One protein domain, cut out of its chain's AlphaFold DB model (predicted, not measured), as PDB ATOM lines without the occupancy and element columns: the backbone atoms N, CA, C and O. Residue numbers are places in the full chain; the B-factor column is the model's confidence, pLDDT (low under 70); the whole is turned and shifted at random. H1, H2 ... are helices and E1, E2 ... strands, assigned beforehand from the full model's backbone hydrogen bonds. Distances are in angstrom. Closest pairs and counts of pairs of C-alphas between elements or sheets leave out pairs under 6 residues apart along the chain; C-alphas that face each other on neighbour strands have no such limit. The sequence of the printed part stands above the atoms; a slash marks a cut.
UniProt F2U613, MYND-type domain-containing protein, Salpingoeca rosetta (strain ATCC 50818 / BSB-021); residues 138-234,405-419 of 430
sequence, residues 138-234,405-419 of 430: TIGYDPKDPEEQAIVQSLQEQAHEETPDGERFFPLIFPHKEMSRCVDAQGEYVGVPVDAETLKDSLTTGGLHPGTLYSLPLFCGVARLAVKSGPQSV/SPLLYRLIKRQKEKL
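This is residues 138 to 234 and 405 to 419 of the 430 residues of the protein "MYND-type domain-containing protein" of Salpingoeca rosetta (strain ATCC 50818 / BSB-021) (UniProt F2U613). Two helices, H1 and H4, lie side by side and pack on one side of a short parallel strand pair, E1 and E2, H4 by E1 alone. A longer hairpin, E3 and E4, meets E1 near Thr 138, while H2 and H3 touch no helix. The 112 printed residues hold four named helices and four named strands, in the order E1 H1 E2 H2 H3 E3 E4 H4, class mixed. The whole is compact, with a radius of gyration of the C-alphas of 14.6 A; it spans 43 by 28 by 22 A, only just elongated.

E1, residues 138 to 141, is the parallel neighbour of E2, residues 173 to 175, with N 141 and O 174 2.9 A apart. With H1, residues 146 to 158, they form a strand-helix-strand unit, two parallel strands joined through a helix, its crossover right-handed. The closest C-alphas of H1 and E1 are Glu 148 and Tyr 141, 6.0 A. H2, residues 179 to 182, is near E1. H3, residues 196 to 205, is apart from H2. E3, residues 213 to 218, and E4, residues 221 to 226, form an antiparallel hairpin, N 214 to O 225 at 2.7 A. The closest C-alphas of E3 and E1 are Leu 218 and Thr 138, 5.0 A. H4, residues 406 to 419, touches H1 with residues 407 to 411 alone, at a shallow tilt of 27 degrees, opposite ways; the closest C-alphas are Leu 407 and Ile 151, 5.9 A. Every O i to N i+4 pair is within hydrogen-bond range in H1 and H3, 9 of 10 in H4; H2 is too short for one.

E1 begins at C-alpha 138 (69.671, 71.429, 97.408). H1 is 18.4 A long, H3 14.2 A, E3 15.9 A, E4 16.9 A and H4 20.3 A, ending at C-alpha 419 (76.717, 62.347, 85.045).

Residues 235 to 404 are cut out, and C-alphas 234 and 405 are 26.4 A apart. The links H1 to E2 and H2 to H3 are long. Residues 219 to 220 and 227 to 234 have pLDDT under 70.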
ATOM      1  N   THR A 138      68.855  71.800  96.264       79.62
ATOM      2  CA  THR A 138      69.671  71.429  97.408       79.62
ATOM      3  C   THR A 138      70.753  70.466  96.961       79.62
ATOM      4  O   THR A 138      70.722  69.902  95.862       79.62
ATOM      5  N   ILE A 139      71.737  70.266  97.825       81.19
ATOM      6  CA  ILE A 139      72.748  69.249  97.584       81.19
ATOM      7  C   ILE A 139      72.090  67.904  97.882       81.19
ATOM      8  O   ILE A 139      71.520  67.695  98.949       81.19
ATOM      9  N   GLY A 140      72.069  67.031  96.883       85.50
ATOM     10  CA  GLY A 140      71.515  65.694  97.030       85.50
ATOM     11  C   GLY A 140      72.543  64.672  97.488       85.50
ATOM     12  O   GLY A 140      73.717  65.010  97.610       85.50
ATOM     13  N   TYR A 141      72.124  63.421  97.641       89.25
ATOM     14  CA  TYR A 141      73.003  62.253  97.578       89.25
ATOM     15  C   TYR A 141      72.257  61.015  97.080       89.25
ATOM     16  O   TYR A 141      71.050  60.887  97.295       89.25
ATOM     17  N   ASP A 142      72.974  60.092  96.448       88.50
ATOM     18  CA  ASP A 142      72.442  58.775  96.113       88.50
ATOM     19  C   ASP A 142      72.467  57.874  97.362       88.50
ATOM     20  O   ASP A 142      73.548  57.511  97.838       88.50
ATOM     21  N   PRO A 143      71.304  57.467  97.908       87.56
ATOM     22  CA  PRO A 143      71.261  56.603  99.079       87.56
ATOM     23  C   PRO A 143      71.767  55.185  98.800       87.56
ATOM     24  O   PRO A 143      71.855  54.406  99.739       87.56
ATOM     25  N   LYS A 144      72.069  54.804  97.556       89.12
ATOM     26  CA  LYS A 144      72.687  53.508  97.239       89.12
ATOM     27  C   LYS A 144      74.208  53.585  97.142       89.12
ATOM     28  O   LYS A 144      74.850  52.538  97.128       89.12
ATOM     29  N   ASP A 145      74.784  54.785  97.089       90.31
ATOM     30  CA  ASP A 145      76.231  54.969  97.021       90.31
ATOM     31  C   ASP A 145      76.828  55.065  98.436       90.31
ATOM     32  O   ASP A 145      76.624  56.075  99.120       90.31
ATOM     33  N   PRO A 146      77.590  54.054  98.892       92.00
ATOM     34  CA  PRO A 146      78.139  54.037 100.246       92.00
ATOM     35  C   PRO A 146      79.147  55.167 100.497       92.00
ATOM     36  O   PRO A 146      79.297  55.610 101.633       92.00
ATOM     37  N   GLU A 147      79.828  55.669  99.463       91.75
ATOM     38  CA  GLU A 147      80.767  56.781  99.621       91.75
ATOM     39  C   GLU A 147      80.025  58.109  99.786       91.75
ATOM     40  O   GLU A 147      80.404  58.918 100.633       91.75
ATOM     41  N   GLU A 148      78.945  58.332  99.029       91.56
ATOM     42  CA  GLU A 148      78.104  59.516  99.239       91.56
ATOM     43  C   GLU A 148      77.435  59.480 100.617       91.56
ATOM     44  O   GLU A 148      77.445  60.493 101.312       91.56
ATOM     45  N   GLN A 149      76.944  58.318 101.059       91.12
ATOM     46  CA  GLN A 149      76.412  58.148 102.415       91.12
ATOM     47  C   GLN A 149      77.445  58.492 103.496       91.12
ATOM     48  O   GLN A 149      77.129  59.244 104.416       91.12
ATOM     49  N   ALA A 150      78.678  57.991 103.373       91.56
ATOM     50  CA  ALA A 150      79.745  58.288 104.326       91.56
ATOM     51  C   ALA A 150      80.063  59.791 104.371       91.56
ATOM     52  O   ALA A 150      80.223  60.365 105.447       91.56
ATOM     53  N   ILE A 151      80.096  60.453 103.208       90.62
ATOM     54  CA  ILE A 151      80.295  61.904 103.124       90.62
ATOM     55  C   ILE A 151      79.156  62.658 103.822       90.62
ATOM     56  O   ILE A 151      79.420  63.589 104.585       90.62
ATOM     57  N   VAL A 152      77.901  62.272 103.577       88.44
ATOM     58  CA  VAL A 152      76.724  62.899 104.197       88.44
ATOM     59  C   VAL A 152      76.727  62.706 105.706       88.44
ATOM     60  O   VAL A 152      76.493  63.669 106.430       88.44
ATOM     61  N   GLN A 153      77.052  61.507 106.183       90.62
ATOM     62  CA  GLN A 153      77.157  61.229 107.609       90.62
ATOM     63  C   GLN A 153      78.220  62.116 108.272       90.62
ATOM     64  O   GLN A 153      77.931  62.785 109.259       90.62
ATOM     65  N   SER A 154      79.419  62.216 107.689       90.44
ATOM     66  CA  SER A 154      80.463  63.105 108.215       90.44
ATOM     67  C   SER A 154      80.058  64.585 108.180       90.44
ATOM     68  O   SER A 154      80.411  65.342 109.080       90.44
ATOM     69  N   LEU A 155      79.301  65.020 107.166       87.75
ATOM     70  CA  LEU A 155      78.758  66.381 107.111       87.75
ATOM     71  C   LEU A 155      77.723  66.626 108.218       87.75
ATOM     72  O   LEU A 155      77.717  67.706 108.804       87.75
ATOM     73  N   GLN A 156      76.871  65.645 108.518       86.75
ATOM     74  CA  GLN A 156      75.895  65.721 109.609       86.75
ATOM     75  C   GLN A 156      76.575  65.770 110.981       86.75
ATOM     76  O   GLN A 156      76.166  66.550 111.834       86.75
ATOM     77  N   GLU A 157      77.650  65.008 111.177       87.06
ATOM     78  CA  GLU A 157      78.453  65.053 112.405       87.06
ATOM     79  C   GLU A 157      79.116  66.431 112.596       87.06
ATOM     80  O   GLU A 157      79.097  66.982 113.696       87.06
ATOM     81  N   GLN A 158      79.606  67.045 111.511       84.56
ATOM     82  CA  GLN A 158      80.172  68.404 111.518       84.56
ATOM     83  C   GLN A 158      79.123  69.515 111.679       84.56
ATOM     84  O   GLN A 158      79.482  70.659 111.956       84.56
ATOM     85  N   ALA A 159      77.830  69.220 111.509       78.88
ATOM     86  CA  ALA A 159      76.779  70.239 111.477       78.88
ATOM     87  C   ALA A 159      76.589  70.987 112.813       78.88
ATOM     88  O   ALA A 159      75.962  72.046 112.898       78.88
ATOM     89  N   HIS A 160      77.116  70.420 113.894       75.19
ATOM     90  CA  HIS A 160      77.003  70.988 115.231       75.19
ATOM     91  C   HIS A 160      78.278  71.700 115.689       75.19
ATOM     92  O   HIS A 160      78.275  72.294 116.767       75.19
ATOM     93  N   GLU A 161      79.336  71.685 114.875       81.19
ATOM     94  CA  GLU A 161      80.579  72.379 115.182       81.19
ATOM     95  C   GLU A 161      80.437  73.884 114.920       81.19
ATOM     96  O   GLU A 161      79.925  74.332 113.888       81.19
ATOM     97  N   GLU A 162      80.883  74.682 115.887       79.56
ATOM     98  CA  GLU A 162      80.983  76.130 115.738       79.56
ATOM     99  C   GLU A 162      82.219  76.465 114.900       79.56
ATOM    100  O   GLU A 162      83.334  76.012 115.161       79.56
ATOM    101  N   THR A 163      82.014  77.265 113.859       75.31
ATOM    102  CA  THR A 163      83.097  77.836 113.062       75.31
ATOM    103  C   THR A 163      83.851  78.890 113.885       75.31
ATOM    104  O   THR A 163      83.314  79.405 114.867       75.31
ATOM    105  N   PRO A 164      85.078  79.281 113.488       75.19
ATOM    106  CA  PRO A 164      85.832  80.331 114.180       75.19
ATOM    107  C   PRO A 164      85.087  81.669 114.313       75.19
ATOM    108  O   PRO A 164      85.376  82.440 115.223       75.19
ATOM    109  N   ASP A 165      84.123  81.921 113.423       72.94
ATOM    110  CA  ASP A 165      83.293  83.127 113.401       72.94
ATOM    111  C   ASP A 165      82.033  83.001 114.290       72.94
ATOM    112  O   ASP A 165      81.194  83.900 114.314       72.94
ATOM    113  N   GLY A 166      81.870  81.883 115.010       81.31
ATOM    114  CA  GLY A 166      80.698  81.586 115.844       81.31
ATOM    115  C   GLY A 166      79.457  81.144 115.058       81.31
ATOM    116  O   GLY A 166      78.395  80.944 115.645       81.31
ATOM    117  N   GLU A 167      79.562  80.979 113.735       79.94
ATOM    118  CA  GLU A 167      78.485  80.411 112.915       79.94
ATOM    119  C   GLU A 167      78.479  78.883 113.031       79.94
ATOM    120  O   GLU A 167      79.542  78.271 113.127       79.94
ATOM    121  N   ARG A 168      77.312  78.245 112.937       83.56
ATOM    122  CA  ARG A 168      77.202  76.788 112.768       83.56
ATOM    123  C   ARG A 168      76.918  76.434 111.316       83.56
ATOM    124  O   ARG A 168      76.202  77.141 110.609       83.56
ATOM    125  N   PHE A 169      77.474  75.331 110.846       83.81
ATOM    126  CA  PHE A 169      77.208  74.836 109.500       83.81
ATOM    127  C   PHE A 169      76.006  73.891 109.531       83.81
ATOM    128  O   PHE A 169      76.020  72.938 110.285       83.81
ATOM    129  N   PHE A 170      74.964  74.110 108.726       83.81
ATOM    130  CA  PHE A 170      73.803  73.211 108.702       83.81
ATOM    131  C   PHE A 170      73.594  72.644 107.295       83.81
ATOM    132  O   PHE A 170      72.972  73.300 106.455       83.81
ATOM    133  N   PRO A 171      74.135  71.454 106.986       81.31
ATOM    134  CA  PRO A 171      74.037  70.879 105.660       81.31
ATOM    135  C   PRO A 171      72.622  70.367 105.384       81.31
ATOM    136  O   PRO A 171      72.204  69.324 105.882       81.31
ATOM    137  N   LEU A 172      71.900  71.083 104.524       82.75
ATOM    138  CA  LEU A 172      70.640  70.624 103.950       82.75
ATOM    139  C   LEU A 172      70.920  69.636 102.812       82.75
ATOM    140  O   LEU A 172      71.054  70.033 101.650       82.75
ATOM    141  N   ILE A 173      71.044  68.357 103.166       84.81
ATOM    142  CA  ILE A 173      71.334  67.277 102.221       84.81
ATOM    143  C   ILE A 173      70.153  66.315 102.143       84.81
ATOM    144  O   ILE A 173      69.677  65.825 103.165       84.81
ATOM    145  N   PHE A 174      69.690  66.038 100.925       86.31
ATOM    146  CA  PHE A 174      68.488  65.238 100.684       86.31
ATOM    147  C   PHE A 174      68.788  64.009  99.822       86.31
ATOM    148  O   PHE A 174      69.534  64.119  98.847       86.31
ATOM    149  N   PRO A 175      68.198  62.838 100.118       86.31
ATOM    150  CA  PRO A 175      68.367  61.670  99.265       86.31
ATOM    151  C   PRO A 175      67.695  61.895  97.906       86.31
ATOM    152  O   PRO A 175      66.598  62.455  97.813       86.31
ATOM    153  N   HIS A 176      68.334  61.423  96.838       82.38
ATOM    154  CA  HIS A 176      67.750  61.407  95.500       82.38
ATOM    155  C   HIS A 176      66.558  60.448  95.486       82.38
ATOM    156  O   HIS A 176      66.715  59.249  95.710       82.38
ATOM    157  N   LYS A 177      65.358  60.958  95.190       78.69
ATOM    158  CA  LYS A 177      64.203  60.093  94.886       78.69
ATOM    159  C   LYS A 177      64.253  59.598  93.436       78.69
ATOM    160  O   LYS A 177      63.988  58.430  93.182       78.69
ATOM    161  N   GLU A 178      64.630  60.478  92.505       79.25
ATOM    162  CA  GLU A 178      64.751  60.205  91.066       79.25
ATOM    163  C   GLU A 178      65.937  60.993  90.483       79.25
ATOM    164  O   GLU A 178      65.917  62.225  90.457       79.25
ATOM    165  N   MET A 179      66.968  60.298  89.992       71.56
ATOM    166  CA  MET A 179      68.193  60.941  89.488       71.56
ATOM    167  C   MET A 179      67.953  61.767  88.213       71.56
ATOM    168  O   MET A 179      68.567  62.815  88.027       71.56
ATOM    169  N   SER A 180      66.983  61.367  87.386       73.88
ATOM    170  CA  SER A 180      66.562  62.097  86.180       73.88
ATOM    171  C   SER A 180      66.025  63.502  86.467       73.88
ATOM    172  O   SER A 180      66.064  64.357  85.591       73.88
ATOM    173  N   ARG A 181      65.546  63.770  87.691       78.50
ATOM    174  CA  ARG A 181      65.088  65.105  88.111       78.50
ATOM    175  C   ARG A 181      66.218  66.033  88.544       78.50
ATOM    176  O   ARG A 181      65.965  67.210  88.779       78.50
ATOM    177  N   CYS A 182      67.428  65.500  88.692       80.00
ATOM    178  CA  CYS A 182      68.581  66.241  89.193       80.00
ATOM    179  C   CYS A 182      69.519  66.707  88.072       80.00
ATOM    180  O   CYS A 182      70.543  67.329  88.351       80.00
ATOM    181  N   VAL A 183      69.173  66.406  86.817       80.50
ATOM    182  CA  VAL A 183      69.888  66.835  85.614       80.50
ATOM    183  C   VAL A 183      69.021  67.759  84.773       80.50
ATOM    184  O   VAL A 183      67.804  67.583  84.703       80.50
ATOM    185  N   ASP A 184      69.633  68.761  84.150       80.31
ATOM    186  CA  ASP A 184      68.949  69.611  83.177       80.31
ATOM    187  C   ASP A 184      68.921  68.988  81.769       80.31
ATOM    188  O   ASP A 184      69.371  67.865  81.533       80.31
ATOM    189  N   ALA A 185      68.365  69.727  80.806       78.62
ATOM    190  CA  ALA A 185      68.267  69.286  79.416       78.62
ATOM    191  C   ALA A 185      69.635  69.125  78.722       78.62
ATOM    192  O   ALA A 185      69.698  68.552  77.636       78.62
ATOM    193  N   GLN A 186      70.712  69.644  79.317       77.00
ATOM    194  CA  GLN A 186      72.086  69.523  78.838       77.00
ATOM    195  C   GLN A 186      72.821  68.344  79.495       77.00
ATOM    196  O   GLN A 186      73.962  68.071  79.130       77.00
ATOM    197  N   GLY A 187      72.173  67.628  80.421       78.62
ATOM    198  CA  GLY A 187      72.781  66.542  81.187       78.62
ATOM    199  C   GLY A 187      73.640  67.028  82.356       78.62
ATOM    200  O   GLY A 187      74.335  66.224  82.974       78.62
ATOM    201  N   GLU A 188      73.597  68.319  82.687       79.19
ATOM    202  CA  GLU A 188      74.359  68.875  83.801       79.19
ATOM    203  C   GLU A 188      73.600  68.684  85.114       79.19
ATOM    204  O   GLU A 188      72.385  68.883  85.192       79.19
ATOM    205  N   TYR A 189      74.320  68.326  86.179       79.62
ATOM    206  CA  TYR A 189      73.725  68.225  87.509       79.62
ATOM    207  C   TYR A 189      73.319  69.608  88.011       79.62
ATOM    208  O   TYR A 189      74.169  70.489  88.160       79.62
ATOM    209  N   VAL A 190      72.043  69.775  88.343       79.12
ATOM    210  CA  VAL A 190      71.505  71.032  88.877       79.12
ATOM    211  C   VAL A 190      71.156  70.958  90.360       79.12
ATOM    212  O   VAL A 190      70.807  71.989  90.928       79.12
ATOM    213  N   GLY A 191      71.290  69.789  90.996       84.75
ATOM    214  CA  GLY A 191      70.922  69.532  92.395       84.75
ATOM    215  C   GLY A 191      69.533  68.902  92.551       84.75
ATOM    216  O   GLY A 191      68.870  68.590  91.565       84.75
ATOM    217  N   VAL A 192      69.097  68.690  93.796       84.56
ATOM    218  CA  VAL A 192      67.800  68.061  94.101       84.56
ATOM    219  C   VAL A 192      66.736  69.137  94.295       84.56
ATOM    220  O   VAL A 192      66.899  69.985  95.174       84.56
ATOM    221  N   PRO A 193      65.629  69.114  93.536       81.75
ATOM    222  CA  PRO A 193      64.507  69.995  93.810       81.75
ATOM    223  C   PRO A 193      63.793  69.531  95.085       81.75
ATOM    224  O   PRO A 193      63.309  68.400  95.158       81.75
ATOM    225  N   VAL A 194      63.702  70.415  96.077       78.56
ATOM    226  CA  VAL A 194      62.994  70.155  97.339       78.56
ATOM    227  C   VAL A 194      61.798  71.085  97.434       78.56
ATOM    228  O   VAL A 194      61.923  72.295  97.242       78.56
ATOM    229  N   ASP A 195      60.619  70.526  97.696       83.00
ATOM    230  CA  ASP A 195      59.418  71.328  97.884       83.00
ATOM    231  C   ASP A 195      59.468  72.132  99.197       83.00
ATOM    232  O   ASP A 195      60.238  71.855 100.118       83.00
ATOM    233  N   ALA A 196      58.630  73.166  99.264       75.31
ATOM    234  CA  ALA A 196      58.600  74.109 100.376       75.31
ATOM    235  C   ALA A 196      58.301  73.452 101.734       75.31
ATOM    236  O   ALA A 196      58.823  73.900 102.753       75.31
ATOM    237  N   GLU A 197      57.446  72.427 101.746       79.44
ATOM    238  CA  GLU A 197      56.988  71.760 102.964       79.44
ATOM    239  C   GLU A 197      58.097  70.865 103.513       79.44
ATOM    240  O   GLU A 197      58.520  71.056 104.649       79.44
ATOM    241  N   THR A 198      58.700  70.034 102.659       82.44
ATOM    242  CA  THR A 198      59.869  69.213 103.008       82.44
ATOM    243  C   THR A 198      61.034  70.062 103.534       82.44
ATOM    244  O   THR A 198      61.689  69.698 104.516       82.44
ATOM    245  N   LEU A 199      61.307  71.209 102.902       81.50
ATOM    246  CA  LEU A 199      62.374  72.116 103.330       81.50
ATOM    247  C   LEU A 199      62.075  72.746 104.697       81.50
ATOM    248  O   LEU A 199      62.956  72.809 105.557       81.50
ATOM    249  N   LYS A 200      60.833  73.191 104.909       79.44
ATOM    250  CA  LYS A 200      60.378  73.756 106.182       79.44
ATOM    251  C   LYS A 200      60.445  72.723 107.306       79.44
ATOM    252  O   LYS A 200      60.947  73.041 108.385       79.44
ATOM    253  N   ASP A 201      59.985  71.506 107.043       81.38
ATOM    254  CA  ASP A 201      60.031  70.404 107.998       81.38
ATOM    255  C   ASP A 201      61.474  70.106 108.385       81.38
ATOM    256  O   ASP A 201      61.788  70.101 109.569       81.38
ATOM    257  N   SER A 202      62.378  70.010 107.408       82.81
ATOM    258  CA  SER A 202      63.803  69.738 107.649       82.81
ATOM    259  C   SER A 202      64.479  70.800 108.519       82.81
ATOM    260  O   SER A 202      65.239  70.467 109.429       82.81
ATOM    261  N   LEU A 203      64.188  72.084 108.278       82.56
ATOM    262  CA  LEU A 203      64.688  73.182 109.113       82.56
ATOM    263  C   LEU A 203      64.115  73.125 110.535       82.56
ATOM    264  O   LEU A 203      64.808  73.449 111.495       82.56
ATOM    265  N   THR A 204      62.863  72.691 110.682       78.88
ATOM    266  CA  THR A 204      62.186  72.605 111.984       78.88
ATOM    267  C   THR A 204      62.668  71.395 112.788       78.88
ATOM    268  O   THR A 204      62.933  71.507 113.983       78.88
ATOM    269  N   THR A 205      62.833  70.238 112.142       80.50
ATOM    270  CA  THR A 205      63.318  68.997 112.766       80.50
ATOM    271  C   THR A 205      64.816  69.015 113.024       80.50
ATOM    272  O   THR A 205      65.293  68.274 113.877       80.50
ATOM    273  N   GLY A 206      65.561  69.867 112.316       78.50
ATOM    274  CA  GLY A 206      67.014  70.001 112.410       78.50
ATOM    275  C   GLY A 206      67.561  70.437 113.769       78.50
ATOM    276  O   GLY A 206      68.772  70.590 113.908       78.50
ATOM    277  N   GLY A 207      66.696  70.674 114.762       77.06
ATOM    278  CA  GLY A 207      67.108  71.085 116.102       77.06
ATOM    279  C   GLY A 207      67.790  72.451 116.117       77.06
ATOM    280  O   GLY A 207      68.659  72.690 116.953       77.06
ATOM    281  N   LEU A 208      67.436  73.337 115.178       81.50
ATOM    282  CA  LEU A 208      68.034  74.663 115.090       81.50
ATOM    283  C   LEU A 208      67.761  75.450 116.378       81.50
ATOM    284  O   LEU A 208      66.615  75.606 116.806       81.50
ATOM    285  N   HIS A 209      68.823  75.956 116.996       78.62
ATOM    286  CA  HIS A 209      68.734  76.695 118.242       78.62
ATOM    287  C   HIS A 209      68.392  78.164 117.981       78.62
ATOM    288  O   HIS A 209      69.010  78.812 117.126       78.62
ATOM    289  N   PRO A 210      67.440  78.727 118.739       76.06
ATOM    290  CA  PRO A 210      67.207  80.159 118.729       76.06
ATOM    291  C   PRO A 210      68.461  80.954 119.118       76.06
ATOM    292  O   PRO A 210      69.180  80.588 120.042       76.06
ATOM    293  N   GLY A 211      68.704  82.065 118.432       74.69
ATOM    294  CA  GLY A 211      69.875  82.924 118.587       74.69
ATOM    295  C   GLY A 211      71.110  82.467 117.805       74.69
ATOM    296  O   GLY A 211      72.072  83.225 117.733       74.69
ATOM    297  N   THR A 212      71.099  81.277 117.198       78.25
ATOM    298  CA  THR A 212      72.253  80.741 116.465       78.25
ATOM    299  C   THR A 212      72.188  81.085 114.980       78.25
ATOM    300  O   THR A 212      71.140  80.958 114.345       78.25
ATOM    301  N   LEU A 213      73.329  81.509 114.429       78.12
ATOM    302  CA  LEU A 213      73.516  81.750 113.003       78.12
ATOM    303  C   LEU A 213      73.977  80.471 112.304       78.12
ATOM    304  O   LEU A 213      74.984  79.876 112.681       78.12
ATOM    305  N   TYR A 214      73.248  80.092 111.264       79.94
ATOM    306  CA  TYR A 214      73.488  78.921 110.442       79.94
ATOM    307  C   TYR A 214      73.890  79.305 109.022       79.94
ATOM    308  O   TYR A 214      73.217  80.100 108.360       79.94
ATOM    309  N   SER A 215      74.954  78.672 108.538       82.31
ATOM    310  CA  SER A 215      75.358  78.671 107.135       82.31
ATOM    311  C   SER A 215      74.801  77.418 106.446       82.31
ATOM    312  O   SER A 215      75.176  76.292 106.775       82.31
ATOM    313  N   LEU A 216      73.888  77.622 105.495       82.06
ATOM    314  CA  LEU A 216      73.133  76.596 104.774       82.06
ATOM    315  C   LEU A 216      73.690  76.440 103.350       82.06
ATOM    316  O   LEU A 216      73.471  77.323 102.513       82.06
ATOM    317  N   PRO A 217      74.397  75.349 103.021       77.56
ATOM    318  CA  PRO A 217      74.861  75.111 101.665       77.56
ATOM    319  C   PRO A 217      73.689  74.755 100.747       77.56
ATOM    320  O   PRO A 217      72.957  73.795 100.971       77.56
ATOM    321  N   LEU A 218      73.541  75.529  99.680       77.69
ATOM    322  CA  LEU A 218      72.651  75.268  98.556       77.69
ATOM    323  C   LEU A 218      73.499  74.926  97.327       77.69
ATOM    324  O   LEU A 218      74.684  75.253  97.263       77.69
ATOM    325  N   PHE A 219      72.906  74.308  96.305       69.19
ATOM    326  CA  PHE A 219      73.663  73.972  95.094       69.19
ATOM    327  C   PHE A 219      74.260  75.220  94.414       69.19
ATOM    328  O   PHE A 219      75.369  75.192  93.880       69.19
ATOM    329  N   CYS A 220      73.546  76.348  94.486       64.44
ATOM    330  CA  CYS A 220      73.945  77.620  93.887       64.44
ATOM    331  C   CYS A 220      74.747  78.557  94.815       64.44
ATOM    332  O   CYS A 220      75.148  79.635  94.372       64.44
ATOM    333  N   GLY A 221      74.998  78.195  96.082       72.00
ATOM    334  CA  GLY A 221      75.688  79.081  97.027       72.00
ATOM    335  C   GLY A 221      75.513  78.691  98.494       72.00
ATOM    336  O   GLY A 221      75.264  77.539  98.809       72.00
ATOM    337  N   VAL A 222      75.648  79.651  99.408       72.25
ATOM    338  CA  VAL A 222      75.298  79.464 100.826       72.25
ATOM    339  C   VAL A 222      74.269  80.506 101.211       72.25
ATOM    340  O   VAL A 222      74.450  81.683 100.915       72.25
ATOM    341  N   ALA A 223      73.190  80.066 101.845       74.31
ATOM    342  CA  ALA A 223      72.239  80.938 102.513       74.31
ATOM    343  C   ALA A 223      72.628  81.081 103.988       74.31
ATOM    344  O   ALA A 223      73.157  80.146 104.586       74.31
ATOM    345  N   ARG A 224      72.357  82.242 104.583       76.56
ATOM    346  CA  ARG A 224      72.535  82.466 106.022       76.56
ATOM    347  C   ARG A 224      71.174  82.576 106.690       76.56
ATOM    348  O   ARG A 224      70.294  83.277 106.198       76.56
ATOM    349  N   LEU A 225      71.004  81.888 107.810       76.44
ATOM    350  CA  LEU A 225      69.751  81.851 108.556       76.44
ATOM    351  C   LEU A 225      70.046  81.955 110.048       76.44
ATOM    352  O   LEU A 225      70.848  81.185 110.553       76.44
ATOM    353  N   ALA A 226      69.367  82.842 110.771       73.12
ATOM    354  CA  ALA A 226      69.259  82.709 112.221       73.12
ATOM    355  C   ALA A 226      67.832  82.338 112.577       73.12
ATOM    356  O   ALA A 226      66.878  82.788 111.939       73.12
ATOM    357  N   VAL A 227      67.703  81.526 113.615       68.38
ATOM    358  CA  VAL A 227      66.420  81.241 114.252       68.38
ATOM    359  C   VAL A 227      66.293  82.191 115.434       68.38
ATOM    360  O   VAL A 227      67.252  82.359 116.175       68.38
ATOM    361  N   LYS A 228      65.150  82.845 115.641       63.38
ATOM    362  CA  LYS A 228      64.881  83.635 116.857       63.38
ATOM    363  C   LYS A 228      63.835  82.935 117.716       63.38
ATOM    364  O   LYS A 228      62.984  82.216 117.198       63.38
ATOM    365  N   SER A 229      63.905  83.141 119.029       46.94
ATOM    366  CA  SER A 229      62.974  82.553 119.993       46.94
ATOM    367  C   SER A 229      61.626  83.267 119.876       46.94
ATOM    368  O   SER A 229      61.482  84.395 120.340       46.94
ATOM    369  N   GLY A 230      60.648  82.642 119.226       54.62
ATOM    370  CA  GLY A 230      59.295  83.174 119.064       54.62
ATOM    371  C   GLY A 230      58.499  82.385 118.019       54.62
ATOM    372  O   GLY A 230      59.080  81.571 117.305       54.62
ATOM    373  N   PRO A 231      57.181  82.614 117.875       45.22
ATOM    374  CA  PRO A 231      56.340  81.949 116.867       45.22
ATOM    375  C   PRO A 231      56.650  82.368 115.408       45.22
ATOM    376  O   PRO A 231      55.832  82.167 114.512       45.22
ATOM    377  N   GLN A 232      57.804  82.991 115.158       47.44
ATOM    378  CA  GLN A 232      58.180  83.659 113.914       47.44
ATOM    379  C   GLN A 232      59.665  83.391 113.637       47.44
ATOM    380  O   GLN A 232      60.539  83.907 114.334       47.44
ATOM    381  N   SER A 233      59.973  82.595 112.614       43.50
ATOM    382  CA  SER A 233      61.333  82.506 112.081       43.50
ATOM    383  C   SER A 233      61.641  83.794 111.312       43.50
ATOM    384  O   SER A 233      61.139  83.978 110.202       43.50
ATOM    385  N   VAL A 234      62.441  84.690 111.888       46.53
ATOM    386  CA  VAL A 234      62.911  85.904 111.204       46.53
ATOM    387  C   VAL A 234      64.382  85.704 110.838       46.53
ATOM    388  O   VAL A 234      65.181  85.437 111.736       46.53
ATOM    389  N   SER A 405      83.394  72.892 103.086       75.94
ATOM    390  CA  SER A 405      83.764  71.634 103.700       75.94
ATOM    391  C   SER A 405      84.310  70.759 102.564       75.94
ATOM    392  O   SER A 405      83.618  70.595 101.549       75.94
ATOM    393  N   PRO A 406      85.564  70.272 102.645       84.69
ATOM    394  CA  PRO A 406      86.155  69.461 101.583       84.69
ATOM    395  C   PRO A 406      85.263  68.275 101.206       84.69
ATOM    396  O   PRO A 406      85.230  67.856 100.050       84.69
ATOM    397  N   LEU A 407      84.482  67.794 102.176       86.00
ATOM    398  CA  LEU A 407      83.449  66.779 102.024       86.00
ATOM    399  C   LEU A 407      82.316  67.228 101.093       86.00
ATOM    400  O   LEU A 407      81.955  66.498 100.177       86.00
ATOM    401  N   LEU A 408      81.812  68.454 101.253       83.88
ATOM    402  CA  LEU A 408      80.770  69.007 100.387       83.88
ATOM    403  C   LEU A 408      81.251  69.148  98.939       83.88
ATOM    404  O   LEU A 408      80.534  68.805  98.000       83.88
ATOM    405  N   TYR A 409      82.487  69.619  98.751       85.56
ATOM    406  CA  TYR A 409      83.092  69.698  97.422       85.56
ATOM    407  C   TYR A 409      83.268  68.307  96.805       85.56
ATOM    408  O   TYR A 409      82.972  68.116  95.627       85.56
ATOM    409  N   ARG A 410      83.705  67.325  97.604       88.62
ATOM    410  CA  ARG A 410      83.836  65.930  97.174       88.62
ATOM    411  C   ARG A 410      82.491  65.349  96.735       88.62
ATOM    412  O   ARG A 410      82.444  64.729  95.677       88.62
ATOM    413  N   LEU A 411      81.412  65.615  97.478       87.62
ATOM    414  CA  LEU A 411      80.055  65.181  97.127       87.62
ATOM    415  C   LEU A 411      79.597  65.778  95.790       87.62
ATOM    416  O   LEU A 411      79.234  65.042  94.877       87.62
ATOM    417  N   ILE A 412      79.693  67.104  95.637       83.56
ATOM    418  CA  ILE A 412      79.304  67.797  94.396       83.56
ATOM    419  C   ILE A 412      80.140  67.303  93.207       83.56
ATOM    420  O   ILE A 412      79.612  67.097  92.116       83.56
ATOM    421  N   LYS A 413      81.451  67.117  93.400       87.25
ATOM    422  CA  LYS A 413      82.353  66.628  92.350       87.25
ATOM    423  C   LYS A 413      81.955  65.228  91.887       87.25
ATOM    424  O   LYS A 413      81.835  65.010  90.687       87.25
ATOM    425  N   ARG A 414      81.694  64.314  92.825       88.25
ATOM    426  CA  ARG A 414      81.299  62.934  92.526       88.25
ATOM    427  C   ARG A 414      79.982  62.870  91.751       88.25
ATOM    428  O   ARG A 414      79.872  62.126  90.783       88.25
ATOM    429  N   GLN A 415      79.017  63.711  92.119       85.12
ATOM    430  CA  GLN A 415      77.742  63.815  91.405       85.12
ATOM    431  C   GLN A 415      77.930  64.258  89.953       85.12
ATOM    432  O   GLN A 415      77.303  63.704  89.055       85.12
ATOM    433  N   LYS A 416      78.845  65.198  89.699       82.88
ATOM    434  CA  LYS A 416      79.194  65.614  88.331       82.88
ATOM    435  C   LYS A 416      79.925  64.525  87.546       82.88
ATOM    436  O   LYS A 416      79.673  64.355  86.357       82.88
ATOM    437  N   GLU A 417      80.820  63.786  88.197       86.25
ATOM    438  CA  GLU A 417      81.559  62.685  87.566       86.25
ATOM    439  C   GLU A 417      80.623  61.555  87.117       86.25
ATOM    440  O   GLU A 417      80.763  61.084  85.993       86.25
ATOM    441  N   LYS A 418      79.615  61.193  87.924       83.06
ATOM    442  CA  LYS A 418      78.600  60.177  87.570       83.06
ATOM    443  C   LYS A 418      77.742  60.536  86.359       83.06
ATOM    444  O   LYS A 418      77.186  59.655  85.712       83.06
ATOM    445  N   LEU A 419      77.575  61.830  86.108       77.62
ATOM    446  CA  LEU A 419      76.717  62.347  85.045       77.62
ATOM    447  C   LEU A 419      77.488  62.654  83.766       77.62
ATOM    448  O   LEU A 419      76.886  62.923  82.731       77.62
TER     449      LEU A 419